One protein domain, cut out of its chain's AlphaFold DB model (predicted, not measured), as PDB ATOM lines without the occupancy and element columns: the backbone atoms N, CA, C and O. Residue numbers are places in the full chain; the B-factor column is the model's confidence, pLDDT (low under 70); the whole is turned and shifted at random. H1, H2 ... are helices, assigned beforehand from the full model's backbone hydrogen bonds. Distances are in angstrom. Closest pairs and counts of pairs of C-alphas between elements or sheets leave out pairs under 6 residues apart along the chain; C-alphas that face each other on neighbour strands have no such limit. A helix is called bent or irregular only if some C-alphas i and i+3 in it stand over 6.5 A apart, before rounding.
ATOM      1  N   ARG A 195     309.414 563.173 452.070       80.25
ATOM      2  CA  ARG A 195     309.169 564.236 453.053       80.25
ATOM      3  C   ARG A 195     307.672 564.455 453.282       80.25
ATOM      4  O   ARG A 195     307.236 564.441 454.427       80.25
ATOM      5  N   ILE A 196     306.898 564.544 452.198       74.81
ATOM      6  CA  ILE A 196     305.432 564.631 452.246       74.81
ATOM      7  C   ILE A 196     304.840 563.403 452.949       74.81
ATOM      8  O   ILE A 196     303.959 563.561 453.781       74.81
ATOM      9  N   ALA A 197     305.337 562.191 452.673       73.94
ATOM     10  CA  ALA A 197     304.873 560.978 453.348       73.94
ATOM     11  C   ALA A 197     305.086 561.044 454.870       73.94
ATOM     12  O   ALA A 197     304.141 560.814 455.612       73.94
ATOM     13  N   VAL A 198     306.275 561.444 455.338       84.19
ATOM     14  CA  VAL A 198     306.560 561.609 456.778       84.19
ATOM     15  C   VAL A 198     305.683 562.696 457.415       84.19
ATOM     16  O   VAL A 198     305.184 562.511 458.522       84.19
ATOM     17  N   GLU A 199     305.465 563.818 456.726       85.88
ATOM     18  CA  GLU A 199     304.617 564.915 457.214       85.88
ATOM     19  C   GLU A 199     303.126 564.505 457.266       85.88
ATOM     20  O   GLU A 199     302.434 564.824 458.234       85.88
ATOM     21  N   VAL A 200     302.642 563.718 456.294       80.69
ATOM     22  CA  VAL A 200     301.278 563.157 456.271       80.69
ATOM     23  C   VAL A 200     301.097 562.045 457.308       80.69
ATOM     24  O   VAL A 200     300.092 562.049 458.014       80.69
ATOM     25  N   GLU A 201     302.049 561.124 457.460       86.50
ATOM     26  CA  GLU A 201     302.014 560.074 458.491       86.50
ATOM     27  C   GLU A 201     302.005 560.684 459.902       86.50
ATOM     28  O   GLU A 201     301.214 560.266 460.751       86.50
ATOM     29  N   ALA A 202     302.802 561.732 460.139       87.19
ATOM     30  CA  ALA A 202     302.784 562.484 461.391       87.19
ATOM     31  C   ALA A 202     301.444 563.209 461.623       87.19
ATOM     32  O   ALA A 202     300.906 563.158 462.731       87.19
ATOM     33  N   ALA A 203     300.872 563.843 460.592       83.88
ATOM     34  CA  ALA A 203     299.577 564.518 460.685       83.88
ATOM     35  C   ALA A 203     298.416 563.537 460.937       83.88
ATOM     36  O   ALA A 203     297.563 563.800 461.785       83.88
ATOM     37  N   VAL A 204     298.406 562.381 460.266       86.56
ATOM     38  CA  VAL A 204     297.422 561.307 460.482       86.56
ATOM     39  C   VAL A 204     297.572 560.704 461.881       86.56
ATOM     40  O   VAL A 204     296.569 560.503 462.561       86.56
ATOM     41  N   GLY A 205     298.803 560.485 462.355       88.88
ATOM     42  CA  GLY A 205     299.066 560.040 463.728       88.88
ATOM     43  C   GLY A 205     298.567 561.037 464.780       88.88
ATOM     44  O   GLY A 205     297.911 560.641 465.745       88.88
ATOM     45  N   ALA A 206     298.798 562.337 464.569       88.62
ATOM     46  CA  ALA A 206     298.293 563.397 465.439       88.62
ATOM     47  C   ALA A 206     296.753 563.480 465.427       88.62
ATOM     48  O   ALA A 206     296.139 563.587 466.489       88.62
ATOM     49  N   ALA A 207     296.122 563.367 464.254       81.38
ATOM     50  CA  ALA A 207     294.666 563.349 464.118       81.38
ATOM     51  C   ALA A 207     294.033 562.114 464.787       81.38
ATOM     52  O   ALA A 207     293.034 562.241 465.493       81.38
ATOM     53  N   ALA A 208     294.641 560.932 464.642       84.62
ATOM     54  CA  ALA A 208     294.198 559.711 465.311       84.62
ATOM     55  C   ALA A 208     294.326 559.814 466.842       84.62
ATOM     56  O   ALA A 208     293.400 559.440 467.564       84.62
ATOM     57  N   ALA A 209     295.427 560.381 467.349       89.12
ATOM     58  CA  ALA A 209     295.606 560.637 468.778       89.12
ATOM     59  C   ALA A 209     294.589 561.662 469.318       89.12
ATOM     60  O   ALA A 209     294.031 561.467 470.399       89.12
ATOM     61  N   ALA A 210     294.292 562.722 468.558       88.06
ATOM     62  CA  ALA A 210     293.258 563.696 468.907       88.06
ATOM     63  C   ALA A 210     291.855 563.063 468.928       88.06
ATOM     64  O   ALA A 210     291.096 563.294 469.870       88.06
ATOM     65  N   LEU A 211     291.532 562.204 467.954       88.31
ATOM     66  CA  LEU A 211     290.272 561.457 467.914       88.31
ATOM     67  C   LEU A 211     290.145 560.499 469.109       88.31
ATOM     68  O   LEU A 211     289.091 560.448 469.742       88.31
ATOM     69  N   GLN A 212     291.212 559.783 469.478       89.31
ATOM     70  CA  GLN A 212     291.233 558.943 470.682       89.31
ATOM     71  C   GLN A 212     291.005 559.761 471.964       89.31
ATOM     72  O   GLN A 212     290.196 559.364 472.802       89.31
ATOM     73  N   GLN A 213     291.645 560.928 472.105       90.44
ATOM     74  CA  GLN A 213     291.411 561.828 473.242       90.44
ATOM     75  C   GLN A 213     289.975 562.372 473.277       90.44
ATOM     76  O   GLN A 213     289.366 562.404 474.345       90.44
ATOM     77  N   ALA A 214     289.407 562.760 472.131       84.44
ATOM     78  CA  ALA A 214     288.013 563.190 472.029       84.44
ATOM     79  C   ALA A 214     287.044 562.055 472.408       84.44
ATOM     80  O   ALA A 214     286.113 562.265 473.180       84.44
ATOM     81  N   THR A 215     287.317 560.831 471.951       85.75
ATOM     82  CA  THR A 215     286.511 559.635 472.243       85.75
ATOM     83  C   THR A 215     286.566 559.278 473.730       85.75
ATOM     84  O   THR A 215     285.536 558.992 474.334       85.75
ATOM     85  N   ALA A 216     287.742 559.376 474.359       86.94
ATOM     86  CA  ALA A 216     287.907 559.181 475.798       86.94
ATOM     87  C   ALA A 216     287.164 560.250 476.626       86.94
ATOM     88  O   ALA A 216     286.552 559.921 477.641       86.94
ATOM     89  N   ARG A 217     287.150 561.515 476.174       85.06
ATOM     90  CA  ARG A 217     286.344 562.585 476.798       85.06
ATOM     91  C   ARG A 217     284.844 562.322 476.653       85.06
ATOM     92  O   ARG A 217     284.130 562.412 477.643       85.06
ATOM     93  N   LEU A 218     284.373 561.922 475.471       80.25
ATOM     94  CA  LEU A 218     282.969 561.554 475.242       80.25
ATOM     95  C   LEU A 218     282.540 560.344 476.087       80.25
ATOM     96  O   LEU A 218     281.437 560.339 476.629       80.25
ATOM     97  N   ALA A 219     283.410 559.345 476.261       79.88
ATOM     98  CA  ALA A 219     283.166 558.225 477.169       79.88
ATOM     99  C   ALA A 219     283.086 558.675 478.641       79.88
ATOM    100  O   ALA A 219     282.233 558.188 479.381       79.88
ATOM    101  N   HIS A 220     283.922 559.633 479.057       83.06
ATOM    102  CA  HIS A 220     283.852 560.226 480.395       83.06
ATOM    103  C   HIS A 220     282.559 561.030 480.609       83.06
ATOM    104  O   HIS A 220     281.907 560.845 481.630       83.06
ATOM    105  N   TYR A 221     282.141 561.853 479.642       75.75
ATOM    106  CA  TYR A 221     280.888 562.611 479.725       75.75
ATOM    107  C   TYR A 221     279.654 561.698 479.771       75.75
ATOM    108  O   TYR A 221     278.795 561.887 480.626       75.75
ATOM    109  N   ARG A 222     279.607 560.638 478.953       72.56
ATOM    110  CA  ARG A 222     278.538 559.619 479.014       72.56
ATOM    111  C   ARG A 222     278.474 558.891 480.363       72.56
ATOM    112  O   ARG A 222     277.402 558.463 480.773       72.56
ATOM    113  N   ALA A 223     279.592 558.785 481.086       77.31
ATOM    114  CA  ALA A 223     279.619 558.218 482.435       77.31
ATOM    115  C   ALA A 223     279.055 559.160 483.525       77.31
ATOM    116  O   ALA A 223     278.835 558.707 484.647       77.31
ATOM    117  N   LEU A 224     278.798 560.441 483.217       79.56
ATOM    118  CA  LEU A 224     278.108 561.383 484.115       79.56
ATOM    119  C   LEU A 224     276.572 561.236 484.062       79.56
ATOM    120  O   LEU A 224     275.883 561.677 484.982       79.56
ATOM    121  N   GLY A 225     276.042 560.572 483.029       79.44
ATOM    122  CA  GLY A 225     274.625 560.227 482.898       79.44
ATOM    123  C   GLY A 225     273.701 561.388 482.485       79.44
ATOM    124  O   GLY A 225     274.160 562.498 482.209       79.44
ATOM    125  N   PRO A 226     272.374 561.154 482.473       74.19
ATOM    126  CA  PRO A 226     271.408 562.020 481.783       74.19
ATOM    127  C   PRO A 226     271.257 563.424 482.387       74.19
ATOM    128  O   PRO A 226     270.783 564.337 481.718       74.19
ATOM    129  N   GLY A 227     271.684 563.630 483.639       76.56
ATOM    130  CA  GLY A 227     271.727 564.962 484.253       76.56
ATOM    131  C   GLY A 227     272.826 565.868 483.687       76.56
ATOM    132  O   GLY A 227     272.713 567.085 483.790       76.56
ATOM    133  N   PHE A 228     273.875 565.297 483.083       78.31
ATOM    134  CA  PHE A 228     274.873 566.055 482.325       78.31
ATOM    135  C   PHE A 228     274.399 566.320 480.892       78.31
ATOM    136  O   PHE A 228     274.607 567.414 480.382       78.31
ATOM    137  N   GLU A 229     273.730 565.345 480.270       73.06
ATOM    138  CA  GLU A 229     273.201 565.462 478.904       73.06
ATOM    139  C   GLU A 229     272.161 566.593 478.819       73.06
ATOM    140  O   GLU A 229     272.352 567.520 478.041       73.06
ATOM    141  N   ALA A 230     271.181 566.639 479.730       79.12
ATOM    142  CA  ALA A 230     270.200 567.731 479.778       79.12
ATOM    143  C   ALA A 230     270.823 569.132 479.988       79.12
ATOM    144  O   ALA A 230     270.313 570.119 479.463       79.12
ATOM    145  N   LEU A 231     271.934 569.231 480.731       81.75
ATOM    146  CA  LEU A 231     272.657 570.494 480.939       81.75
ATOM    147  C   LEU A 231     273.485 570.891 479.702       81.75
ATOM    148  O   LEU A 231     273.673 572.076 479.429       81.75
ATOM    149  N   ALA A 232     273.990 569.907 478.954       78.81
ATOM    150  CA  ALA A 232     274.672 570.128 477.684       78.81
ATOM    151  C   ALA A 232     273.688 570.560 476.583       78.81
ATOM    152  O   ALA A 232     274.031 571.450 475.806       78.81
ATOM    153  N   ASP A 233     272.472 570.010 476.566       81.62
ATOM    154  CA  ASP A 233     271.392 570.423 475.661       81.62
ATOM    155  C   ASP A 233     270.929 571.863 475.963       81.62
ATOM    156  O   ASP A 233     270.815 572.683 475.051       81.62
ATOM    157  N   GLU A 234     270.745 572.215 477.244       85.75
ATOM    158  CA  GLU A 234     270.426 573.587 477.680       85.75
ATOM    159  C   GLU A 234     271.532 574.581 477.271       85.75
ATOM    160  O   GLU A 234     271.252 575.638 476.705       85.75
ATOM    161  N   HIS A 235     272.804 574.218 477.473       87.50
ATOM    162  CA  HIS A 235     273.946 575.022 477.026       87.50
ATOM    163  C   HIS A 235     274.049 575.111 475.491       87.50
ATOM    164  O   HIS A 235     274.465 576.142 474.965       87.50
ATOM    165  N   GLY A 236     273.685 574.051 474.765       84.69
ATOM    166  CA  GLY A 236     273.634 574.030 473.302       84.69
ATOM    167  C   GLY A 236     272.599 575.015 472.764       84.69
ATOM    168  O   GLY A 236     272.945 575.886 471.973       84.69
ATOM    169  N   SER A 237     271.372 574.962 473.287       86.56
ATOM    170  CA  SER A 237     270.293 575.888 472.919       86.56
ATOM    171  C   SER A 237     270.644 577.355 473.212       86.56
ATOM    172  O   SER A 237     270.312 578.236 472.421       86.56
ATOM    173  N   VAL A 238     271.367 577.632 474.306       89.00
ATOM    174  CA  VAL A 238     271.870 578.984 474.610       89.00
ATOM    175  C   VAL A 238     272.952 579.438 473.622       89.00
ATOM    176  O   VAL A 238     272.989 580.620 473.288       89.00
ATOM    177  N   LEU A 239     273.814 578.542 473.128       89.25
ATOM    178  CA  LEU A 239     274.786 578.884 472.082       89.25
ATOM    179  C   LEU A 239     274.112 579.134 470.730       89.25
ATOM    180  O   LEU A 239     274.416 580.143 470.104       89.25
ATOM    181  N   GLU A 240     273.177 578.281 470.305       86.62
ATOM    182  CA  GLU A 240     272.438 578.470 469.048       86.62
ATOM    183  C   GLU A 240     271.683 579.809 469.046       86.62
ATOM    184  O   GLU A 240     271.813 580.585 468.102       86.62
ATOM    185  N   ALA A 241     271.002 580.152 470.146       88.06
ATOM    186  CA  ALA A 241     270.323 581.441 470.297       88.06
ATOM    187  C   ALA A 241     271.281 582.655 470.320       88.06
ATOM    188  O   ALA A 241     270.886 583.759 469.945       88.06
ATOM    189  N   LEU A 242     272.538 582.479 470.753       91.12
ATOM    190  CA  LEU A 242     273.564 583.528 470.685       91.12
ATOM    191  C   LEU A 242     274.149 583.670 469.273       91.12
ATOM    192  O   LEU A 242     274.369 584.796 468.831       91.12
ATOM    193  N   GLU A 243     274.374 582.569 468.552       88.81
ATOM    194  CA  GLU A 243     274.843 582.602 467.160       88.81
ATOM    195  C   GLU A 243     273.770 583.162 466.210       88.81
ATOM    196  O   GLU A 243     274.099 583.950 465.320       88.81
ATOM    197  N   GLU A 244     272.493 582.839 466.437       89.75
ATOM    198  CA  GLU A 244     271.351 583.408 465.709       89.75
ATOM    199  C   GLU A 244     271.216 584.918 465.982       89.75
ATOM    200  O   GLU A 244     271.144 585.709 465.040       89.75
ATOM    201  N   ALA A 245     271.326 585.356 467.243       85.62
ATOM    202  CA  ALA A 245     271.336 586.781 467.588       85.62
ATOM    203  C   ALA A 245     272.564 587.536 467.030       85.62
ATOM    204  O   ALA A 245     272.443 588.685 466.598       85.62
ATOM    205  N   GLU A 246     273.752 586.917 466.990       89.56
ATOM    206  CA  GLU A 246     274.918 587.495 466.305       89.56
ATOM    207  C   GLU A 246     274.718 587.580 464.783       89.56
ATOM    208  O   GLU A 246     275.223 588.516 464.156       89.56
ATOM    209  N   TYR A 247     273.985 586.642 464.177       85.06
ATOM    210  CA  TYR A 247     273.630 586.699 462.761       85.06
ATOM    211  C   TYR A 247     272.655 587.849 462.476       85.06
ATOM    212  O   TYR A 247     272.962 588.689 461.626       85.06
ATOM    213  N   GLU A 248     271.553 587.953 463.229       87.31
ATOM    214  CA  GLU A 248     270.589 589.060 463.116       87.31
ATOM    215  C   GLU A 248     271.276 590.425 463.272       87.31
ATOM    216  O   GLU A 248     271.048 591.338 462.476       87.31
ATOM    217  N   LEU A 249     272.172 590.573 464.257       85.62
ATOM    218  CA  LEU A 249     272.923 591.814 464.465       85.62
ATOM    219  C   LEU A 249     273.806 592.170 463.259       85.62
ATOM    220  O   LEU A 249     273.800 593.324 462.825       85.62
ATOM    221  N   ARG A 250     274.517 591.199 462.670       83.75
ATOM    222  CA  ARG A 250     275.341 591.426 461.466       83.75
ATOM    223  C   ARG A 250     274.492 591.743 460.234       83.75
ATOM    224  O   ARG A 250     274.910 592.554 459.409       83.75
ATOM    225  N   GLU A 251     273.314 591.138 460.096       80.31
ATOM    226  CA  GLU A 251     272.371 591.447 459.016       80.31
ATOM    227  C   GLU A 251     271.812 592.874 459.161       80.31
ATOM    228  O   GLU A 251     271.839 593.654 458.205       80.31
ATOM    229  N   ILE A 252     271.425 593.278 460.377       79.31
ATOM    230  CA  ILE A 252     271.007 594.651 460.702       79.31
ATOM    231  C   ILE A 252     272.134 595.661 460.421       79.31
ATOM    232  O   ILE A 252     271.873 596.726 459.855       79.31
ATOM    233  N   GLU A 253     273.388 595.347 460.760       77.12
ATOM    234  CA  GLU A 253     274.546 596.193 460.434       77.12
ATOM    235  C   GLU A 253     274.771 596.322 458.918       77.12
ATOM    236  O   GLU A 253     275.013 597.431 458.432       77.12
ATOM    237  N   GLN A 254     274.622 595.238 458.148       73.44
ATOM    238  CA  GLN A 254     274.723 595.281 456.684       73.44
ATOM    239  C   GLN A 254     273.598 596.109 456.048       73.44
ATOM    240  O   GLN A 254     273.875 596.965 455.205       73.44
TER     241      GLN A 254
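Overview. This is residues 195 to 254 of the 951 residues of the protein "RING-type domain-containing protein" of Micractinium conductrix (UniProt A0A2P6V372). What shape does the backbone make? It makes an open V of two long helices, H1 and then H2, which meet near their ends at a short corner and leave the space between their arms empty. What is it made of? The printed part has 60 residues with two named helices, H1 then H2, and no named strand; the class is all helix. How spread out is it? It is extended, with a radius of gyration of the C-alphas of 18.9 A, and it is flat, with spans of 49 by 40 by 6 A.

Arrangement. How does H1, residues 195 to 222, stand to H2, residues 226 to 254? They are close but not clearly touching, with 2 pairs of C-alphas within 8 A; the closest C-alphas are those of Tyr 221 and Phe 228, 7.4 A apart. At what angle do they run? Their lines stand at a steep tilt of 59 degrees, and they run opposite ways. Their centres are 28.4 A apart. Are the helix backbones complete? In H1 every O i to N i+4 pair is within hydrogen-bond range, and in H2 24 of 25 are.

Along the chain. Where does H1 run? It begins at C-alpha 195 at (309.169, 564.236, 453.053) and ends at C-alpha 222 at (278.538, 559.619, 479.014), 40.4 A from first to last C-alpha. Where does H2 run? It begins at C-alpha 226 at (271.408, 562.020, 481.783) and ends at C-alpha 254 at (274.723, 595.281, 456.684), 41.8 A from first to last C-alpha. Is either helix bent? Neither H1 nor H2 is bent.

Size, cuts and confidence. How large is it? The two C-alphas farthest apart are those of Arg 195 and Ile 252, at 49.4 A. Is there a cut or a long link? The printed part has no cut, and the link from H1 to H2, 3 residues, is tight. How confident is the model? The mean pLDDT of the printed part is 83.3, and no printed residue is under 70.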